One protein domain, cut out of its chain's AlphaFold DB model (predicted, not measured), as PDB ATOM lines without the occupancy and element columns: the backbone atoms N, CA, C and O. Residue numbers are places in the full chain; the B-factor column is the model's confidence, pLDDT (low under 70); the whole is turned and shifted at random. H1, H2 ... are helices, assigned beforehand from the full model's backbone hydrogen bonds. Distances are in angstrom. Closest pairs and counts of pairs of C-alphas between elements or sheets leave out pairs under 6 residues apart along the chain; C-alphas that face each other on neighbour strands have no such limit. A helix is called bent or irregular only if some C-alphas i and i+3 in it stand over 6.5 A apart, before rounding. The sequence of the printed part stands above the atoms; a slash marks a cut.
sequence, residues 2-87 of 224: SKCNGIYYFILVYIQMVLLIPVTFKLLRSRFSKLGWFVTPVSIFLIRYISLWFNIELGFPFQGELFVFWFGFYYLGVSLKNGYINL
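What this domain is: This is residues 2 to 87 of the 224 residues of the protein "Uncharacterized protein conserved in bacteria" of Anaerobutyricum hallii (UniProt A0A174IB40). Two long helices, H1 and H2, make a V that is joined at one end by a tight turn, and after a long link, residues 54 to 70, the chain folds back into the short helix H3, which packs on both as the third corner of a triangle of helices. H3 packs on both arms toward the joined end, while residues 49 to 55, at the far end of H2, stand free. The printed part has 86 residues, with three named helices in the order H1, H2, H3 and no named strand, and its class is all helix. It is only just loose, close to compact, with a radius of gyration of the C-alphas of 14.5 A and spans of 40 by 28 by 21 A.

Where its parts are: H1, residues 6 to 29, begins with C-alpha 6 at (233.030, 300.346, 209.998) and is 35.0 A long; it is irregular, with C-alphas 7 and 10 7.4 A apart, and has a kink of 53 degrees near residue 20. H2, residues 33 to 53, is 30.7 A long; it is only just irregular, with C-alphas 37 and 40 7.0 A apart, and has a kink of 28 degrees near residue 40. H3, residues 71 to 81, is 15.3 A long and ends with C-alpha 81 at (221.754, 297.464, 237.749).

How they stand to each other: H1, with residues 24 to 28 alone, touches residues 33 to 36 of H2; their closest C-alphas, of Leu 27 and Ser 33, are 5.2 A apart. This helical hairpin has a steep tilt of 39 degrees, opposite ways. H1 touches H3 with residues 17 to 28 alone, closest at the C-alphas of Thr 24 and Tyr 75, 7.2 A, at a steep tilt of 55 degrees, the same way. H2 and H3, also a helical hairpin, touch through residues 36 to 41 of H2, closest at the C-alphas of Thr 40 and Gly 72, 5.4 A, at a shallow tilt of 22 degrees, opposite ways. Every O i to N i+4 pair is within hydrogen-bond range in H3, against 15 of 20 in H1 and 11 of 17 in H2.

The domain as a whole: The C-alphas farthest apart, of Ser 2 and Asn 86, are 43.4 A apart. The printed part has no cut; the link from H2 to H3, residues 54 to 70, is long. The mean pLDDT of the printed part is 88.6, and residues 2 to 7 are under 70.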
ATOM      1  N   SER A   2     242.258 305.147 206.560       33.62
ATOM      2  CA  SER A   2     242.057 303.772 207.048       33.62
ATOM      3  C   SER A   2     240.580 303.394 207.193       33.62
ATOM      4  O   SER A   2     239.899 303.833 208.116       33.62
ATOM      5  N   LYS A   3     240.089 302.562 206.266       41.94
ATOM      6  CA  LYS A   3     238.797 301.883 206.372       41.94
ATOM      7  C   LYS A   3     238.956 300.742 207.380       41.94
ATOM      8  O   LYS A   3     238.916 299.575 206.992       41.94
ATOM      9  N   CYS A   4     239.168 301.056 208.661       42.69
ATOM     10  CA  CYS A   4     238.790 300.109 209.706       42.69
ATOM     11  C   CYS A   4     237.326 299.783 209.425       42.69
ATOM     12  O   CYS A   4     236.498 300.687 209.374       42.69
ATOM     13  N   ASN A   5     237.063 298.527 209.070       54.66
ATOM     14  CA  ASN A   5     235.775 298.059 208.586       54.66
ATOM     15  C   ASN A   5     234.696 298.577 209.545       54.66
ATOM     16  O   ASN A   5     234.679 298.148 210.696       54.66
ATOM     17  N   GLY A   6     233.891 299.557 209.106       58.41
ATOM     18  CA  GLY A   6     233.030 300.346 209.998       58.41
ATOM     19  C   GLY A   6     232.147 299.459 210.868       58.41
ATOM     20  O   GLY A   6     231.892 299.766 212.016       58.41
ATOM     21  N   ILE A   7     231.818 298.269 210.383       62.41
ATOM     22  CA  ILE A   7     231.104 297.221 211.106       62.41
ATOM     23  C   ILE A   7     231.744 296.862 212.468       62.41
ATOM     24  O   ILE A   7     231.035 296.477 213.378       62.41
ATOM     25  N   TYR A   8     233.051 297.008 212.684       71.44
ATOM     26  CA  TYR A   8     233.690 296.657 213.964       71.44
ATOM     27  C   TYR A   8     233.925 297.844 214.907       71.44
ATOM     28  O   TYR A   8     234.546 297.664 215.956       71.44
ATOM     29  N   TYR A   9     233.420 299.048 214.597       78.56
ATOM     30  CA  TYR A   9     233.639 300.213 215.469       78.56
ATOM     31  C   TYR A   9     233.075 300.001 216.883       78.56
ATOM     32  O   TYR A   9     233.645 300.489 217.860       78.56
ATOM     33  N   PHE A  10     231.991 299.227 217.014       78.62
ATOM     34  CA  PHE A  10     231.379 298.935 218.309       78.62
ATOM     35  C   PHE A  10     232.332 298.161 219.240       78.62
ATOM     36  O   PHE A  10     232.267 298.358 220.450       78.62
ATOM     37  N   ILE A  11     233.249 297.332 218.708       85.94
ATOM     38  CA  ILE A  11     234.268 296.627 219.511       85.94
ATOM     39  C   ILE A  11     235.213 297.648 220.140       85.94
ATOM     40  O   ILE A  11     235.523 297.571 221.327       85.94
ATOM     41  N   LEU A  12     235.642 298.635 219.356       89.19
ATOM     42  CA  LEU A  12     236.515 299.704 219.826       89.19
ATOM     43  C   LEU A  12     235.819 300.565 220.892       89.19
ATOM     44  O   LEU A  12     236.423 300.849 221.927       89.19
ATOM     45  N   VAL A  13     234.538 300.897 220.707       90.62
ATOM     46  CA  VAL A  13     233.719 301.555 221.742       90.62
ATOM     47  C   VAL A  13     233.614 300.682 222.995       90.62
ATOM     48  O   VAL A  13     233.778 301.179 224.108       90.62
ATOM     49  N   TYR A  14     233.375 299.380 222.837       89.19
ATOM     50  CA  TYR A  14     233.241 298.451 223.955       89.19
ATOM     51  C   TYR A  14     234.528 298.362 224.782       89.19
ATOM     52  O   TYR A  14     234.472 298.464 226.006       89.19
ATOM     53  N   ILE A  15     235.693 298.268 224.131       92.12
ATOM     54  CA  ILE A  15     236.999 298.304 224.806       92.12
ATOM     55  C   ILE A  15     237.148 299.598 225.614       92.12
ATOM     56  O   ILE A  15     237.507 299.541 226.791       92.12
ATOM     57  N   GLN A  16     236.821 300.757 225.029       94.12
ATOM     58  CA  GLN A  16     236.870 302.037 225.746       94.12
ATOM     59  C   GLN A  16     235.955 302.031 226.984       94.12
ATOM     60  O   GLN A  16     236.379 302.459 228.057       94.12
ATOM     61  N   MET A  17     234.734 301.497 226.877       93.19
ATOM     62  CA  MET A  17     233.805 301.393 228.011       93.19
ATOM     63  C   MET A  17     234.322 300.477 229.121       93.19
ATOM     64  O   MET A  17     234.223 300.824 230.297       93.19
ATOM     65  N   VAL A  18     234.906 299.330 228.764       93.12
ATOM     66  CA  VAL A  18     235.497 298.396 229.735       93.12
ATOM     67  C   VAL A  18     236.633 299.071 230.503       93.12
ATOM     68  O   VAL A  18     236.678 298.998 231.732       93.12
ATOM     69  N   LEU A  19     237.506 299.805 229.811       94.88
ATOM     70  CA  LEU A  19     238.582 300.567 230.452       94.88
ATOM     71  C   LEU A  19     238.052 301.679 231.376       94.88
ATOM     72  O   LEU A  19     238.703 302.032 232.360       94.88
ATOM     73  N   LEU A  20     236.855 302.204 231.103       94.06
ATOM     74  CA  LEU A  20     236.207 303.251 231.896       94.06
ATOM     75  C   LEU A  20     235.382 302.737 233.081       94.06
ATOM     76  O   LEU A  20     234.943 303.560 233.890       94.06
ATOM     77  N   ILE A  21     235.200 301.421 233.245       93.62
ATOM     78  CA  ILE A  21     234.514 300.814 234.404       93.62
ATOM     79  C   ILE A  21     234.950 301.444 235.745       93.62
ATOM     80  O   ILE A  21     234.087 301.965 236.461       93.62
ATOM     81  N   PRO A  22     236.248 301.454 236.123       94.56
ATOM     82  CA  PRO A  22     236.659 301.941 237.442       94.56
ATOM     83  C   PRO A  22     236.348 303.428 237.640       94.56
ATOM     84  O   PRO A  22     235.953 303.840 238.732       94.56
ATOM     85  N   VAL A  23     236.493 304.238 236.588       94.50
ATOM     86  CA  VAL A  23     236.181 305.674 236.620       94.50
ATOM     87  C   VAL A  23     234.675 305.889 236.751       94.50
ATOM     88  O   VAL A  23     234.241 306.718 237.547       94.50
ATOM     89  N   THR A  24     233.877 305.096 236.040       94.88
ATOM     90  CA  THR A  24     232.412 305.158 236.074       94.88
ATOM     91  C   THR A  24     231.877 304.881 237.474       94.88
ATOM     92  O   THR A  24     231.078 305.661 237.994       94.88
ATOM     93  N   PHE A  25     232.370 303.833 238.140       95.31
ATOM     94  CA  PHE A  25     231.978 303.540 239.520       95.31
ATOM     95  C   PHE A  25     232.438 304.614 240.512       95.31
ATOM     96  O   PHE A  25     231.689 304.955 241.429       95.31
ATOM     97  N   LYS A  26     233.639 305.184 240.330       95.31
ATOM     98  CA  LYS A  26     234.092 306.330 241.136       95.31
ATOM     99  C   LYS A  26     233.171 307.538 240.952       95.31
ATOM    100  O   LYS A  26     232.803 308.167 241.942       95.31
ATOM    101  N   LEU A  27     232.767 307.835 239.716       95.75
ATOM    102  CA  LEU A  27     231.870 308.946 239.404       95.75
ATOM    103  C   LEU A  27     230.485 308.746 240.029       95.75
ATOM    104  O   LEU A  27     230.004 309.654 240.707       95.75
ATOM    105  N   LEU A  28     229.895 307.555 239.881       94.81
ATOM    106  CA  LEU A  28     228.581 307.206 240.441       94.81
ATOM    107  C   LEU A  28     228.512 307.378 241.960       94.81
ATOM    108  O   LEU A  28     227.501 307.839 242.483       94.81
ATOM    109  N   ARG A  29     229.595 307.036 242.667       94.31
ATOM    110  CA  ARG A  29     229.690 307.158 244.131       94.31
ATOM    111  C   ARG A  29     230.053 308.565 244.609       94.31
ATOM    112  O   ARG A  29     230.016 308.833 245.804       94.31
ATOM    113  N   SER A  30     230.450 309.452 243.702       94.62
ATOM    114  CA  SER A  30     230.859 310.813 244.041       94.62
ATOM    115  C   SER A  30     229.669 311.774 244.100       94.62
ATOM    116  O   SER A  30     228.617 311.537 243.506       94.62
ATOM    117  N   ARG A  31     229.879 312.952 244.704       93.38
ATOM    118  CA  ARG A  31     228.934 314.085 244.631       93.38
ATOM    119  C   ARG A  31     228.659 314.574 243.200       93.38
ATOM    120  O   ARG A  31     227.707 315.312 242.973       93.38
ATOM    121  N   PHE A  32     229.507 314.188 242.247       93.88
ATOM    122  CA  PHE A  32     229.436 314.579 240.844       93.88
ATOM    123  C   PHE A  32     228.769 313.522 239.958       93.88
ATOM    124  O   PHE A  32     228.839 313.628 238.737       93.88
ATOM    125  N   SER A  33     228.086 312.529 240.536       93.38
ATOM    126  CA  SER A  33     227.396 311.468 239.789       93.38
ATOM    127  C   SER A  33     226.443 311.994 238.708       93.38
ATOM    128  O   SER A  33     226.254 311.355 237.674       93.38
ATOM    129  N   LYS A  34     225.887 313.198 238.879       93.19
ATOM    130  CA  LYS A  34     225.035 313.831 237.866       93.19
ATOM    131  C   LYS A  34     225.776 314.191 236.572       93.19
ATOM    132  O   LYS A  34     225.145 314.214 235.523       93.19
ATOM    133  N   LEU A  35     227.092 314.429 236.618       94.81
ATOM    134  CA  LEU A  35     227.890 314.794 235.437       94.81
ATOM    135  C   LEU A  35     227.912 313.687 234.377       94.81
ATOM    136  O   LEU A  35     227.964 313.992 233.189       94.81
ATOM    137  N   GLY A  36     227.821 312.417 234.787       94.38
ATOM    138  CA  GLY A  36     227.820 311.285 233.858       94.38
ATOM    139  C   GLY A  36     226.682 311.343 232.835       94.38
ATOM    140  O   GLY A  36     226.886 310.996 231.673       94.38
ATOM    141  N   TRP A  37     225.521 311.882 233.226       95.25
ATOM    142  CA  TRP A  37     224.361 312.059 232.343       95.25
ATOM    143  C   TRP A  37     224.577 313.107 231.255       95.25
ATOM    144  O   TRP A  37     223.921 313.051 230.218       95.25
ATOM    145  N   PHE A  38     225.498 314.046 231.471       95.81
ATOM    146  CA  PHE A  38     225.767 315.123 230.526       95.81
ATOM    147  C   PHE A  38     226.839 314.768 229.496       95.81
ATOM    148  O   PHE A  38     226.881 315.416 228.458       95.81
ATOM    149  N   VAL A  39     227.658 313.732 229.726       96.44
ATOM    150  CA  VAL A  39     228.763 313.356 228.821       96.44
ATOM    151  C   VAL A  39     228.268 313.177 227.385       96.44
ATOM    152  O   VAL A  39     228.710 313.886 226.490       96.44
ATOM    153  N   THR A  40     227.295 312.293 227.161       96.69
ATOM    154  CA  THR A  40     226.762 312.030 225.818       96.69
ATOM    155  C   THR A  40     226.053 313.215 225.167       96.69
ATOM    156  O   THR A  40     226.444 313.565 224.053       96.69
ATOM    157  N   PRO A  41     225.048 313.861 225.789       95.62
ATOM    158  CA  PRO A  41     224.354 314.973 225.143       95.62
ATOM    159  C   PRO A  41     225.288 316.158 224.863       95.62
ATOM    160  O   PRO A  41     225.199 316.754 223.792       95.62
ATOM    161  N   VAL A  42     226.227 316.466 225.766       96.50
ATOM    162  CA  VAL A  42     227.212 317.535 225.540       96.50
ATOM    163  C   VAL A  42     228.164 317.161 224.410       96.50
ATOM    164  O   VAL A  42     228.403 317.980 223.529       96.50
ATOM    165  N   SER A  43     228.678 315.930 224.376       95.62
ATOM    166  CA  SER A  43     229.564 315.501 223.289       95.62
ATOM    167  C   SER A  43     228.867 315.483 221.934       95.62
ATOM    168  O   SER A  43     229.467 315.907 220.952       95.62
ATOM    169  N   ILE A  44     227.606 315.056 221.857       95.19
ATOM    170  CA  ILE A  44     226.833 315.127 220.611       95.19
ATOM    171  C   ILE A  44     226.620 316.579 220.200       95.19
ATOM    172  O   ILE A  44     226.883 316.925 219.053       95.19
ATOM    173  N   PHE A  45     226.198 317.442 221.119       95.12
ATOM    174  CA  PHE A  45     225.997 318.854 220.813       95.12
ATOM    175  C   PHE A  45     227.285 319.514 220.293       95.12
ATOM    176  O   PHE A  45     227.284 320.104 219.213       95.12
ATOM    177  N   LEU A  46     228.400 319.353 221.008       94.25
ATOM    178  CA  LEU A  46     229.679 319.974 220.656       94.25
ATOM    179  C   LEU A  46     230.323 319.373 219.405       94.25
ATOM    180  O   LEU A  46     230.887 320.106 218.603       94.25
ATOM    181  N   ILE A  47     230.279 318.054 219.233       93.75
ATOM    182  CA  ILE A  47     230.997 317.411 218.127       93.75
ATOM    183  C   ILE A  47     230.121 317.334 216.885       93.75
ATOM    184  O   ILE A  47     230.627 317.498 215.791       93.75
ATOM    185  N   ARG A  48     228.815 317.082 217.008       91.88
ATOM    186  CA  ARG A  48     227.935 316.940 215.839       91.88
ATOM    187  C   ARG A  48     227.331 318.281 215.446       91.88
ATOM    188  O   ARG A  48     227.533 318.731 214.327       91.88
ATOM    189  N   TYR A  49     226.615 318.942 216.353       92.44
ATOM    190  CA  TYR A  49     225.828 320.130 215.994       92.44
ATOM    191  C   TYR A  49     226.711 321.365 215.789       92.44
ATOM    192  O   TYR A  49     226.562 322.060 214.787       92.44
ATOM    193  N   ILE A  50     227.659 321.621 216.694       93.56
ATOM    194  CA  ILE A  50     228.562 322.773 216.575       93.56
ATOM    195  C   ILE A  50     229.508 322.616 215.380       93.56
ATOM    196  O   ILE A  50     229.635 323.553 214.596       93.56
ATOM    197  N   SER A  51     230.119 321.446 215.171       91.69
ATOM    198  CA  SER A  51     230.975 321.233 213.994       91.69
ATOM    199  C   SER A  51     230.226 321.446 212.680       91.69
ATOM    200  O   SER A  51     230.784 322.051 211.771       91.69
ATOM    201  N   LEU A  52     228.954 321.044 212.597       89.38
ATOM    202  CA  LEU A  52     228.125 321.331 211.425       89.38
ATOM    203  C   LEU A  52     227.853 322.824 211.245       89.38
ATOM    204  O   LEU A  52     227.941 323.313 210.124       89.38
ATOM    205  N   TRP A  53     227.575 323.560 212.325       89.31
ATOM    206  CA  TRP A  53     227.396 325.015 212.252       89.31
ATOM    207  C   TRP A  53     228.645 325.694 211.672       89.31
ATOM    208  O   TRP A  53     228.550 326.551 210.797       89.31
ATOM    209  N   PHE A  54     229.830 325.268 212.106       93.00
ATOM    210  CA  PHE A  54     231.101 325.818 211.637       93.00
ATOM    211  C   PHE A  54     231.637 325.175 210.344       93.00
ATOM    212  O   PHE A  54     232.750 325.501 209.939       93.00
ATOM    213  N   ASN A  55     230.874 324.296 209.679       89.31
ATOM    214  CA  ASN A  55     231.298 323.549 208.483       89.31
ATOM    215  C   ASN A  55     232.624 322.782 208.663       89.31
ATOM    216  O   ASN A  55     233.441 322.687 207.749       89.31
ATOM    217  N   ILE A  56     232.850 322.237 209.857       90.25
ATOM    218  CA  ILE A  56     234.019 321.419 210.175       90.25
ATOM    219  C   ILE A  56     233.728 319.976 209.763       90.25
ATOM    220  O   ILE A  56     232.810 319.343 210.288       90.25
ATOM    221  N   GLU A  57     234.539 319.436 208.855       85.88
ATOM    222  CA  GLU A  57     234.455 318.028 208.473       85.88
ATOM    223  C   GLU A  57     234.905 317.115 209.619       85.88
ATOM    224  O   GLU A  57     236.006 317.235 210.163       85.88
ATOM    225  N   LEU A  58     234.043 316.164 209.978       84.94
ATOM    226  CA  LEU A  58     234.308 315.196 211.033       84.94
ATOM    227  C   LEU A  58     234.873 313.905 210.439       84.94
ATOM    228  O   LEU A  58     234.153 313.092 209.852       84.94
ATOM    229  N   GLY A  59     236.175 313.706 210.624       84.19
ATOM    230  CA  GLY A  59     236.844 312.438 210.352       84.19
ATOM    231  C   GLY A  59     236.788 311.471 211.536       84.19
ATOM    232  O   GLY A  59     236.237 311.765 212.598       84.19
ATOM    233  N   PHE A  60     237.420 310.312 211.370       82.50
ATOM    234  CA  PHE A  60     237.698 309.404 212.482       82.50
ATOM    235  C   PHE A  60     238.439 310.144 213.617       82.50
ATOM    236  O   PHE A  60     239.384 310.880 213.315       82.50
ATOM    237  N   PRO A  61     238.088 309.938 214.905       85.12
ATOM    238  CA  PRO A  61     237.088 309.005 215.461       85.12
ATOM    239  C   PRO A  61     235.714 309.643 215.781       85.12
ATOM    240  O   PRO A  61     234.972 309.162 216.640       85.12
ATOM    241  N   PHE A  62     235.373 310.772 215.159       87.81
ATOM    242  CA  PHE A  62     234.222 311.599 215.543       87.81
ATOM    243  C   PHE A  62     232.890 311.185 214.888       87.81
ATOM    244  O   PHE A  62     231.882 311.876 215.055       87.81
ATOM    245  N   GLN A  63     232.855 310.064 214.161       83.75
ATOM    246  CA  GLN A  63     231.666 309.597 213.434       83.75
ATOM    247  C   GLN A  63     230.797 308.640 214.261       83.75
ATOM    248  O   GLN A  63     229.629 308.434 213.938       83.75
ATOM    249  N   GLY A  64     231.341 308.116 215.358       86.25
ATOM    250  CA  GLY A  64     230.644 307.267 216.329       86.25
ATOM    251  C   GLY A  64     231.563 306.346 217.120       86.25
ATOM    252  O   GLY A  64     231.097 305.563 217.943       86.25
ATOM    253  N   GLU A  65     232.868 306.437 216.899       90.06
ATOM    254  CA  GLU A  65     233.872 305.537 217.455       90.06
ATOM    255  C   GLU A  65     234.326 305.933 218.867       90.06
ATOM    256  O   GLU A  65     234.935 305.133 219.578       90.06
ATOM    257  N   LEU A  66     234.023 307.159 219.300       92.81
ATOM    258  CA  LEU A  66     234.306 307.610 220.659       92.81
ATOM    259  C   LEU A  66     233.234 307.142 221.646       92.81
ATOM    260  O   LEU A  66     232.033 307.330 221.434       92.81
ATOM    261  N   PHE A  67     233.677 306.636 222.797       94.25
ATOM    262  CA  PHE A  67     232.807 306.202 223.889       94.25
ATOM    263  C   PHE A  67     231.866 307.307 224.366       94.25
ATOM    264  O   PHE A  67     230.763 307.012 224.811       94.25
ATOM    265  N   VAL A  68     232.268 308.578 224.273       95.38
ATOM    266  CA  VAL A  68     231.490 309.706 224.801       95.38
ATOM    267  C   VAL A  68     230.079 309.762 224.213       95.38
ATOM    268  O   VAL A  68     229.135 310.089 224.928       95.38
ATOM    269  N   PHE A  69     229.900 309.336 222.961       94.88
ATOM    270  CA  PHE A  69     228.595 309.274 222.297       94.88
ATOM    271  C   PHE A  69     227.659 308.200 222.859       94.88
ATOM    272  O   PHE A  69     226.446 308.296 222.705       94.88
ATOM    273  N   TRP A  70     228.212 307.196 223.529       94.81
ATOM    274  CA  TRP A  70     227.478 306.032 224.028       94.81
ATOM    275  C   TRP A  70     227.513 305.931 225.556       94.81
ATOM    276  O   TRP A  70     226.829 305.091 226.146       94.81
ATOM    277  N   PHE A  71     228.301 306.790 226.210       96.19
ATOM    278  CA  PHE A  71     228.547 306.751 227.648       96.19
ATOM    279  C   PHE A  71     227.263 306.875 228.457       96.19
ATOM    280  O   PHE A  71     227.127 306.191 229.460       96.19
ATOM    281  N   GLY A  72     226.291 307.668 228.007       95.75
ATOM    282  CA  GLY A  72     225.000 307.826 228.670       95.75
ATOM    283  C   GLY A  72     224.237 306.507 228.802       95.75
ATOM    284  O   GLY A  72     223.698 306.231 229.869       95.75
ATOM    285  N   PHE A  73     224.251 305.648 227.775       95.00
ATOM    286  CA  PHE A  73     223.619 304.321 227.845       95.00
ATOM    287  C   PHE A  73     224.373 303.379 228.775       95.00
ATOM    288  O   PHE A  73     223.765 302.649 229.559       95.00
ATOM    289  N   TYR A  74     225.702 303.416 228.714       94.56
ATOM    290  CA  TYR A  74     226.540 302.638 229.614       94.56
ATOM    291  C   TYR A  74     226.313 303.051 231.080       94.56
ATOM    292  O   TYR A  74     226.042 302.212 231.940       94.56
ATOM    293  N   TYR A  75     226.323 304.356 231.346       95.75
ATOM    294  CA  TYR A  75     226.059 304.957 232.647       95.75
ATOM    295  C   TYR A  75     224.653 304.625 233.152       95.75
ATOM    296  O   TYR A  75     224.495 304.278 234.322       95.75
ATOM    297  N   LEU A  76     223.650 304.646 232.267       95.50
ATOM    298  CA  LEU A  76     222.288 304.204 232.554       95.50
ATOM    299  C   LEU A  76     222.244 302.751 233.018       95.50
ATOM    300  O   LEU A  76     221.734 302.477 234.104       95.50
ATOM    301  N   GLY A  77     222.829 301.836 232.246       93.44
ATOM    302  CA  GLY A  77     222.851 300.414 232.581       93.44
ATOM    303  C   GLY A  77     223.542 300.125 233.916       93.44
ATOM    304  O   GLY A  77     223.012 299.366 234.728       93.44
ATOM    305  N   VAL A  78     224.690 300.759 234.186       93.62
ATOM    306  CA  VAL A  78     225.388 300.603 235.476       93.62
ATOM    307  C   VAL A  78     224.576 301.215 236.622       93.62
ATOM    308  O   VAL A  78     224.496 300.608 237.690       93.62
ATOM    309  N   SER A  79     223.950 302.375 236.413       94.19
ATOM    310  CA  SER A  79     223.141 303.045 237.440       94.19
ATOM    311  C   SER A  79     221.933 302.210 237.852       94.19
ATOM    312  O   SER A  79     221.706 302.033 239.047       94.19
ATOM    313  N   LEU A  80     221.197 301.674 236.874       92.31
ATOM    314  CA  LEU A  80     220.013 300.846 237.104       92.31
ATOM    315  C   LEU A  80     220.387 299.527 237.786       92.31
ATOM    316  O   LEU A  80     219.908 299.240 238.877       92.31
ATOM    317  N   LYS A  81     221.344 298.778 237.221       90.00
ATOM    318  CA  LYS A  81     221.754 297.464 237.749       90.00
ATOM    319  C   LYS A  81     222.260 297.509 239.195       90.00
ATOM    320  O   LYS A  81     222.146 296.519 239.909       90.00
ATOM    321  N   ASN A  82     222.866 298.620 239.611       90.19
ATOM    322  CA  ASN A  82     223.414 298.783 240.961       90.19
ATOM    323  C   ASN A  82     222.486 299.581 241.895       90.19
ATOM    324  O   ASN A  82     222.907 299.936 242.994       90.19
ATOM    325  N   GLY A  83     221.256 299.896 241.474       88.06
ATOM    326  CA  GLY A  83     220.271 300.592 242.306       88.06
ATOM    327  C   GLY A  83     220.613 302.052 242.631       88.06
ATOM    328  O   GLY A  83     220.080 302.603 243.590       88.06
ATOM    329  N   TYR A  84     221.485 302.703 241.853       88.44
ATOM    330  CA  TYR A  84     221.790 304.132 242.025       88.44
ATOM    331  C   TYR A  84     220.634 305.038 241.582       88.44
ATOM    332  O   TYR A  84     220.571 306.198 241.986       88.44
ATOM    333  N   ILE A  85     219.735 304.522 240.740       88.06
ATOM    334  CA  ILE A  85     218.506 305.193 240.317       88.06
ATOM    335  C   ILE A  85     217.358 304.203 240.435       88.06
ATOM    336  O   ILE A  85     217.467 303.074 239.969       88.06
ATOM    337  N   ASN A  86     216.248 304.661 241.011       82.44
ATOM    338  CA  ASN A  86     214.983 303.944 241.018       82.44
ATOM    339  C   ASN A  86     214.002 304.678 240.090       82.44
ATOM    340  O   ASN A  86     213.679 305.845 240.329       82.44
ATOM    341  N   LEU A  87     213.579 304.023 239.008       84.19
ATOM    342  CA  LEU A  87     212.650 304.588 238.032       84.19
ATOM    343  C   LEU A  87     211.241 304.060 238.293       84.19
ATOM    344  O   LEU A  87     210.879 302.976 237.850       84.19
TER     345      LEU A  87